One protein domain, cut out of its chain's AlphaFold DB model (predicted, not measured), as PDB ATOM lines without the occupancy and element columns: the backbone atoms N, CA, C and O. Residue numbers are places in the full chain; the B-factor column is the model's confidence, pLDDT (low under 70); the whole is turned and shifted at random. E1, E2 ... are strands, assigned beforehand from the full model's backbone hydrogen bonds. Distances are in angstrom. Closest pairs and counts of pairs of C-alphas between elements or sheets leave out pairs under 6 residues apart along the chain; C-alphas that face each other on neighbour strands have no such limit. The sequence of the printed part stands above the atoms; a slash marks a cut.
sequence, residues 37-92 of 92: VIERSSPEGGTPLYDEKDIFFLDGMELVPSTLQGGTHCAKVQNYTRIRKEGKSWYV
ATOM      1  N   VAL A  37     -44.401   2.611 -32.868       91.50
ATOM      2  CA  VAL A  37     -43.391   3.194 -31.982       91.50
ATOM      3  C   VAL A  37     -42.153   2.314 -31.952       91.50
ATOM      4  O   VAL A  37     -42.239   1.096 -31.807       91.50
ATOM      5  N   ILE A  38     -40.992   2.964 -32.062       94.50
ATOM      6  CA  ILE A  38     -39.710   2.336 -31.767       94.50
ATOM      7  C   ILE A  38     -39.313   2.660 -30.334       94.50
ATOM      8  O   ILE A  38     -39.117   3.826 -29.985       94.50
ATOM      9  N   GLU A  39     -39.134   1.620 -29.535       93.88
ATOM     10  CA  GLU A  39     -38.621   1.711 -28.173       93.88
ATOM     11  C   GLU A  39     -37.187   1.183 -28.132       93.88
ATOM     12  O   GLU A  39     -36.790   0.338 -28.937       93.88
ATOM     13  N   ARG A  40     -36.386   1.700 -27.201       95.62
ATOM     14  CA  ARG A  40     -34.989   1.306 -27.005       95.62
ATOM     15  C   ARG A  40     -34.785   0.938 -25.547       95.62
ATOM     16  O   ARG A  40     -35.157   1.718 -24.672       95.62
ATOM     17  N   SER A  41     -34.152  -0.199 -25.289       96.31
ATOM     18  CA  SER A  41     -33.809  -0.631 -23.933       96.31
ATOM     19  C   SER A  41     -32.395  -1.185 -23.878       96.31
ATOM     20  O   SER A  41     -31.813  -1.555 -24.903       96.31
ATOM     21  N   SER A  42     -31.861  -1.310 -22.664       96.62
ATOM     22  CA  SER A  42     -30.696  -2.167 -22.461       96.62
ATOM     23  C   SER A  42     -31.060  -3.627 -22.788       96.62
ATOM     24  O   SER A  42     -32.241  -3.993 -22.716       96.62
ATOM     25  N   PRO A  43     -30.081  -4.492 -23.109       94.00
ATOM     26  CA  PRO A  43     -30.321  -5.922 -23.335       94.00
ATOM     27  C   PRO A  43     -31.032  -6.639 -22.182       94.00
ATOM     28  O   PRO A  43     -31.685  -7.656 -22.392       94.00
ATOM     29  N   GLU A  44     -30.909  -6.109 -20.964       93.00
ATOM     30  CA  GLU A  44     -31.513  -6.658 -19.745       93.00
ATOM     31  C   GLU A  44     -32.955  -6.161 -19.516       93.00
ATOM     32  O   GLU A  44     -33.573  -6.509 -18.514       93.00
ATOM     33  N   GLY A  45     -33.504  -5.350 -20.429       88.56
ATOM     34  CA  GLY A  45     -34.864  -4.805 -20.333       88.56
ATOM     35  C   GLY A  45     -34.987  -3.563 -19.444       88.56
ATOM     36  O   GLY A  45     -36.080  -3.239 -18.986       88.56
ATOM     37  N   GLY A  46     -33.875  -2.876 -19.177       91.38
ATOM     38  CA  GLY A  46     -33.828  -1.660 -18.368       91.38
ATOM     39  C   GLY A  46     -33.612  -0.388 -19.188       91.38
ATOM     40  O   GLY A  46     -33.732  -0.366 -20.417       91.38
ATOM     41  N   THR A  47     -33.249   0.687 -18.484       94.56
ATOM     42  CA  THR A  47     -32.926   1.983 -19.089       94.56
ATOM     43  C   THR A  47     -31.827   1.827 -20.148       94.56
ATOM     44  O   THR A  47     -30.777   1.262 -19.838       94.56
ATOM     45  N   PRO A  48     -32.034   2.331 -21.378       95.38
ATOM     46  CA  PRO A  48     -31.032   2.250 -22.433       95.38
ATOM     47  C   PRO A  48     -29.759   3.011 -22.057       95.38
ATOM     48  O   PRO A  48     -29.819   4.105 -21.487       95.38
ATOM     49  N   LEU A  49     -28.607   2.449 -22.419       95.50
ATOM     50  CA  LEU A  49     -27.297   3.084 -22.219       95.50
ATOM     51  C   LEU A  49     -26.949   4.066 -23.344       95.50
ATOM     52  O   LEU A  49     -25.964   4.797 -23.267       95.50
ATOM     53  N   TYR A  50     -27.782   4.105 -24.381       93.56
ATOM     54  CA  TYR A  50     -27.615   4.878 -25.599       93.56
ATOM     55  C   TYR A  50     -26.382   4.491 -26.430       93.56
ATOM     56  O   TYR A  50     -25.990   5.244 -27.325       93.56
ATOM     57  N   ASP A  51     -25.871   3.269 -26.261       93.69
ATOM     58  CA  ASP A  51     -24.760   2.699 -27.030       93.69
ATOM     59  C   ASP A  51     -25.211   1.618 -28.037       93.69
ATOM     60  O   ASP A  51     -26.393   1.300 -28.175       93.69
ATOM     61  N   GLU A  52     -24.271   1.062 -28.799       92.50
ATOM     62  CA  GLU A  52     -24.567   0.075 -29.849       92.50
ATOM     63  C   GLU A  52     -25.090  -1.271 -29.327       92.50
ATOM     64  O   GLU A  52     -25.540  -2.090 -30.127       92.50
ATOM     65  N   LYS A  53     -25.033  -1.514 -28.013       93.94
ATOM     66  CA  LYS A  53     -25.476  -2.769 -27.402       93.94
ATOM     67  C   LYS A  53     -26.960  -2.758 -27.070       93.94
ATOM     68  O   LYS A  53     -27.512  -3.825 -26.829       93.94
ATOM     69  N   ASP A  54     -27.590  -1.589 -27.034       95.81
ATOM     70  CA  ASP A  54     -29.023  -1.492 -26.788       95.81
ATOM     71  C   ASP A  54     -29.835  -2.233 -27.858       95.81
ATOM     72  O   ASP A  54     -29.504  -2.247 -29.048       95.81
ATOM     73  N   ILE A  55     -30.954  -2.791 -27.416       96.38
ATOM     74  CA  ILE A  55     -31.925  -3.473 -28.262       96.38
ATOM     75  C   ILE A  55     -33.102  -2.547 -28.567       96.38
ATOM     76  O   ILE A  55     -33.340  -1.548 -27.879       96.38
ATOM     77  N   PHE A  56     -33.828  -2.873 -29.632       96.69
ATOM     78  CA  PHE A  56     -34.940  -2.071 -30.126       96.69
ATOM     79  C   PHE A  56     -36.201  -2.915 -30.219       96.69
ATOM     80  O   PHE A  56     -36.126  -4.101 -30.533       96.69
ATOM     81  N   PHE A  57     -37.347  -2.287 -30.000       95.81
ATOM     82  CA  PHE A  57     -38.660  -2.902 -30.138       95.81
ATOM     83  C   PHE A  57     -39.498  -2.075 -31.102       95.81
ATOM     84  O   PHE A  57     -39.397  -0.851 -31.100       95.81
ATOM     85  N   LEU A  58     -40.316  -2.740 -31.909       95.06
ATOM     86  CA  LEU A  58     -41.389  -2.136 -32.686       95.06
ATOM     87  C   LEU A  58     -42.708  -2.585 -32.071       95.06
ATOM     88  O   LEU A  58     -43.011  -3.777 -32.102       95.06
ATOM     89  N   ASP A  59     -43.468  -1.650 -31.509       92.31
ATOM     90  CA  ASP A  59     -44.770  -1.934 -30.890       92.31
ATOM     91  C   ASP A  59     -44.692  -3.072 -29.845       92.31
ATOM     92  O   ASP A  59     -45.526  -3.979 -29.808       92.31
ATOM     93  N   GLY A  60     -43.634  -3.064 -29.024       91.62
ATOM     94  CA  GLY A  60     -43.345  -4.095 -28.020       91.62
ATOM     95  C   GLY A  60     -42.708  -5.388 -28.553       91.62
ATOM     96  O   GLY A  60     -42.350  -6.262 -27.762       91.62
ATOM     97  N   MET A  61     -42.518  -5.536 -29.869       95.25
ATOM     98  CA  MET A  61     -41.846  -6.690 -30.474       95.25
ATOM     99  C   MET A  61     -40.364  -6.406 -30.719       95.25
ATOM    100  O   MET A  61     -40.018  -5.505 -31.479       95.25
ATOM    101  N   GLU A  62     -39.482  -7.205 -30.118       96.00
ATOM    102  CA  GLU A  62     -38.029  -7.070 -30.275       96.00
ATOM    103  C   GLU A  62     -37.619  -7.140 -31.753       96.00
ATOM    104  O   GLU A  62     -38.112  -7.978 -32.513       96.00
ATOM    105  N   LEU A  63     -36.700  -6.269 -32.157       96.00
ATOM    106  CA  LEU A  63     -36.128  -6.220 -33.493       96.00
ATOM    107  C   LEU A  63     -34.770  -6.908 -33.514       96.00
ATOM    108  O   LEU A  63     -33.881  -6.591 -32.727       96.00
ATOM    109  N   VAL A  64     -34.587  -7.795 -34.486       95.38
ATOM    110  CA  VAL A  64     -33.327  -8.493 -34.731       95.38
ATOM    111  C   VAL A  64     -32.737  -8.059 -36.078       95.38
ATOM    112  O   VAL A  64     -33.484  -7.895 -37.049       95.38
ATOM    113  N   PRO A  65     -31.411  -7.850 -36.179       94.75
ATOM    114  CA  PRO A  65     -30.764  -7.549 -37.453       94.75
ATOM    115  C   PRO A  65     -31.000  -8.674 -38.464       94.75
ATOM    116  O   PRO A  65     -30.687  -9.835 -38.204       94.75
ATOM    117  N   SER A  66     -31.570  -8.339 -39.621       92.31
ATOM    118  CA  SER A  66     -31.872  -9.301 -40.681       92.31
ATOM    119  C   SER A  66     -32.183  -8.588 -41.988       92.31
ATOM    120  O   SER A  66     -32.953  -7.630 -42.027       92.31
ATOM    121  N   THR A  67     -31.619  -9.093 -43.082       90.81
ATOM    122  CA  THR A  67     -31.825  -8.553 -44.433       90.81
ATOM    123  C   THR A  67     -32.785  -9.386 -45.282       90.81
ATOM    124  O   THR A  67     -33.102  -9.002 -46.407       90.81
ATOM    125  N   LEU A  68     -33.312 -10.495 -44.750       87.38
ATOM    126  CA  LEU A  68     -34.130 -11.459 -45.501       87.38
ATOM    127  C   LEU A  68     -35.445 -10.875 -46.044       87.38
ATOM    128  O   LEU A  68     -35.990 -11.388 -47.014       87.38
ATOM    129  N   GLN A  69     -35.948  -9.798 -45.440       83.06
ATOM    130  CA  GLN A  69     -37.183  -9.110 -45.852       83.06
ATOM    131  C   GLN A  69     -36.912  -7.832 -46.660       83.06
ATOM    132  O   GLN A  69     -37.786  -6.983 -46.816       83.06
ATOM    133  N   GLY A  70     -35.674  -7.641 -47.132       86.69
ATOM    134  CA  GLY A  70     -35.255  -6.426 -47.837       86.69
ATOM    135  C   GLY A  70     -35.108  -5.196 -46.930       86.69
ATOM    136  O   GLY A  70     -34.937  -4.080 -47.427       86.69
ATOM    137  N   GLY A  71     -35.215  -5.378 -45.614       92.06
ATOM    138  CA  GLY A  71     -34.909  -4.383 -44.593       92.06
ATOM    139  C   GLY A  71     -33.488  -4.533 -44.049       92.06
ATOM    140  O   GLY A  71     -32.660  -5.258 -44.590       92.06
ATOM    141  N   THR A  72     -33.221  -3.834 -42.954       95.12
ATOM    142  CA  THR A  72     -32.012  -4.036 -42.127       95.12
ATOM    143  C   THR A  72     -32.310  -4.868 -40.879       95.12
ATOM    144  O   THR A  72     -31.395  -5.423 -40.277       95.12
ATOM    145  N   HIS A  73     -33.582  -4.911 -40.474       95.38
ATOM    146  CA  HIS A  73     -34.067  -5.582 -39.278       95.38
ATOM    147  C   HIS A  73     -35.373  -6.315 -39.595       95.38
ATOM    148  O   HIS A  73     -36.071  -5.974 -40.554       95.38
ATOM    149  N   CYS A  74     -35.718  -7.286 -38.758       95.38
ATOM    150  CA  CYS A  74     -37.042  -7.890 -38.715       95.38
ATOM    151  C   CYS A  74     -37.528  -8.039 -37.275       95.38
ATOM    152  O   CYS A  74     -36.735  -8.008 -36.335       95.38
ATOM    153  N   ALA A  75     -38.835  -8.212 -37.101       95.19
ATOM    154  CA  ALA A  75     -39.398  -8.596 -35.815       95.19
ATOM    155  C   ALA A  75     -38.899  -9.992 -35.407       95.19
ATOM    156  O   ALA A  75     -38.806 -10.896 -36.240       95.19
ATOM    157  N   LYS A  76     -38.592 -10.175 -34.121       94.50
ATOM    158  CA  LYS A  76     -38.145 -11.453 -33.552       94.50
ATOM    159  C   LYS A  76     -39.179 -12.554 -33.758       94.50
ATOM    160  O   LYS A  76     -38.825 -13.672 -34.122       94.50
ATOM    161  N   VAL A  77     -40.456 -12.222 -33.568       94.69
ATOM    162  CA  VAL A  77     -41.574 -13.019 -34.077       94.69
ATOM    163  C   VAL A  77     -42.002 -12.416 -35.405       94.69
ATOM    164  O   VAL A  77     -42.470 -11.282 -35.476       94.69
ATOM    165  N   GLN A  78     -41.799 -13.185 -36.465       89.06
ATOM    166  CA  GLN A  78     -41.886 -12.710 -37.835       89.06
ATOM    167  C   GLN A  78     -43.305 -12.252 -38.222       89.06
ATOM    168  O   GLN A  78     -44.262 -13.010 -38.082       89.06
ATOM    169  N   ASN A  79     -43.422 -11.037 -38.774       89.12
ATOM    170  CA  ASN A  79     -44.688 -10.432 -39.224       89.12
ATOM    171  C   ASN A  79     -44.662  -9.905 -40.678       89.12
ATOM    172  O   ASN A  79     -45.637  -9.312 -41.127       89.12
ATOM    173  N   TYR A  80     -43.569 -10.140 -41.416       89.56
ATOM    174  CA  TYR A  80     -43.359  -9.716 -42.816       89.56
ATOM    175  C   TYR A  80     -43.315  -8.198 -43.055       89.56
ATOM    176  O   TYR A  80     -43.272  -7.765 -44.206       89.56
ATOM    177  N   THR A  81     -43.250  -7.392 -41.996       90.81
ATOM    178  CA  THR A  81     -43.046  -5.946 -42.097       90.81
ATOM    179  C   THR A  81     -41.601  -5.633 -42.488       90.81
ATOM    180  O   THR A  81     -40.654  -6.207 -41.946       90.81
ATOM    181  N   ARG A  82     -41.407  -4.702 -43.429       93.62
ATOM    182  CA  ARG A  82     -40.073  -4.321 -43.903       93.62
ATOM    183  C   ARG A  82     -39.501  -3.199 -43.043       93.62
ATOM    184  O   ARG A  82     -39.862  -2.045 -43.212       93.62
ATOM    185  N   ILE A  83     -38.525  -3.523 -42.201       95.31
ATOM    186  CA  ILE A  83     -37.986  -2.562 -41.233       95.31
ATOM    187  C   ILE A  83     -36.570  -2.130 -41.625       95.31
ATOM    188  O   ILE A  83     -35.647  -2.943 -41.769       95.31
ATOM    189  N   ARG A  84     -36.366  -0.822 -41.792       95.81
ATOM    190  CA  ARG A  84     -35.080  -0.222 -42.171       95.81
ATOM    191  C   ARG A  84     -34.630   0.804 -41.136       95.81
ATOM    192  O   ARG A  84     -35.373   1.714 -40.798       95.81
ATOM    193  N   LYS A  85     -33.379   0.694 -40.699       95.31
ATOM    194  CA  LYS A  85     -32.689   1.672 -39.861       95.31
ATOM    195  C   LYS A  85     -31.671   2.431 -40.706       95.31
ATOM    196  O   LYS A  85     -30.852   1.809 -41.376       95.31
ATOM    197  N   GLU A  86     -31.693   3.760 -40.641       95.06
ATOM    198  CA  GLU A  86     -30.694   4.633 -41.270       95.06
ATOM    199  C   GLU A  86     -30.187   5.653 -40.250       95.06
ATOM    200  O   GLU A  86     -30.899   6.578 -39.856       95.06
ATOM    201  N   GLY A  87     -28.952   5.473 -39.779       91.69
ATOM    202  CA  GLY A  87     -28.412   6.268 -38.679       91.69
ATOM    203  C   GLY A  87     -29.284   6.144 -37.424       91.69
ATOM    204  O   GLY A  87     -29.330   5.087 -36.794       91.69
ATOM    205  N   LYS A  88     -29.971   7.236 -37.067       90.81
ATOM    206  CA  LYS A  88     -30.897   7.310 -35.921       90.81
ATOM    207  C   LYS A  88     -32.373   7.147 -36.313       90.81
ATOM    208  O   LYS A  88     -33.214   7.072 -35.424       90.81
ATOM    209  N   SER A  89     -32.680   7.106 -37.609       94.19
ATOM    210  CA  SER A  89     -34.047   7.041 -38.127       94.19
ATOM    211  C   SER A  89     -34.476   5.603 -38.397       94.19
ATOM    212  O   SER A  89     -33.667   4.773 -38.822       94.19
ATOM    213  N   TRP A  90     -35.763   5.335 -38.198       95.75
ATOM    214  CA  TRP A  90     -36.405   4.059 -38.496       95.75
ATOM    215  C   TRP A  90     -37.529   4.253 -39.510       95.75
ATOM    216  O   TRP A  90     -38.241   5.254 -39.471       95.75
ATOM    217  N   TYR A  91     -37.670   3.278 -40.401       94.00
ATOM    218  CA  TYR A  91     -38.716   3.195 -41.412       94.00
ATOM    219  C   TYR A  91     -39.344   1.807 -41.342       94.00
ATOM    220  O   TYR A  91     -38.622   0.813 -41.205       94.00
ATOM    221  N   VAL A  92     -40.669   1.767 -41.434       90.69
ATOM    222  CA  VAL A  92     -41.524   0.583 -41.303       90.69
ATOM    223  C   VAL A  92     -42.479   0.547 -42.488       90.69
ATOM    224  O   VAL A  92     -42.892   1.651 -42.913       90.69
TER     225      VAL A  92
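AT A GLANCE: This is residues 37 to 92 of the 92 residues of an uncharacterized protein of Deltaproteobacteria bacterium (UniProt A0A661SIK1). Little of this domain is regular: a twisted meander of four short strands, E1 to E4, each the antiparallel neighbour of the one before, with the small antiparallel hairpin E5-E6 near both its edges. Long loop 42 to 54 and loop 66 to 72 lie at opposite ends. The 56 printed residues are all strand by class, under half in six named strands, E1 to E6 in order; compact, radius of gyration of the C-alphas 10.8 A, spans 29 by 23 by 17 A.

HOW THE PARTS SIT: E2, residues 55 to 58, pairs with E1, residues 38 to 41 (N 39 to O 57, 2.9 A), and E3, residues 61 to 65 (N 63 to O 56, 2.8 A). E3 pairs with E4, residues 73 to 75 (N 64 to O 74, 2.8 A). E5, residues 84 to 86, pairs with E6, residues 89 to 91 (N 84 to O 91, 2.8 A). The closest C-alphas of E4 and E5, His 73 and Arg 84, are 6.2 A apart.

IN THESE COORDINATES: E1 begins at C-alpha 38 (-39.710, 2.336, -31.767); E3 spans 13.1 A; E6 ends at C-alpha 91 (-38.716, 3.195, -41.412).

THE WHOLE: The printed part has no cut; no printed residue is under 70 in pLDDT. The link E1 to E2 is long.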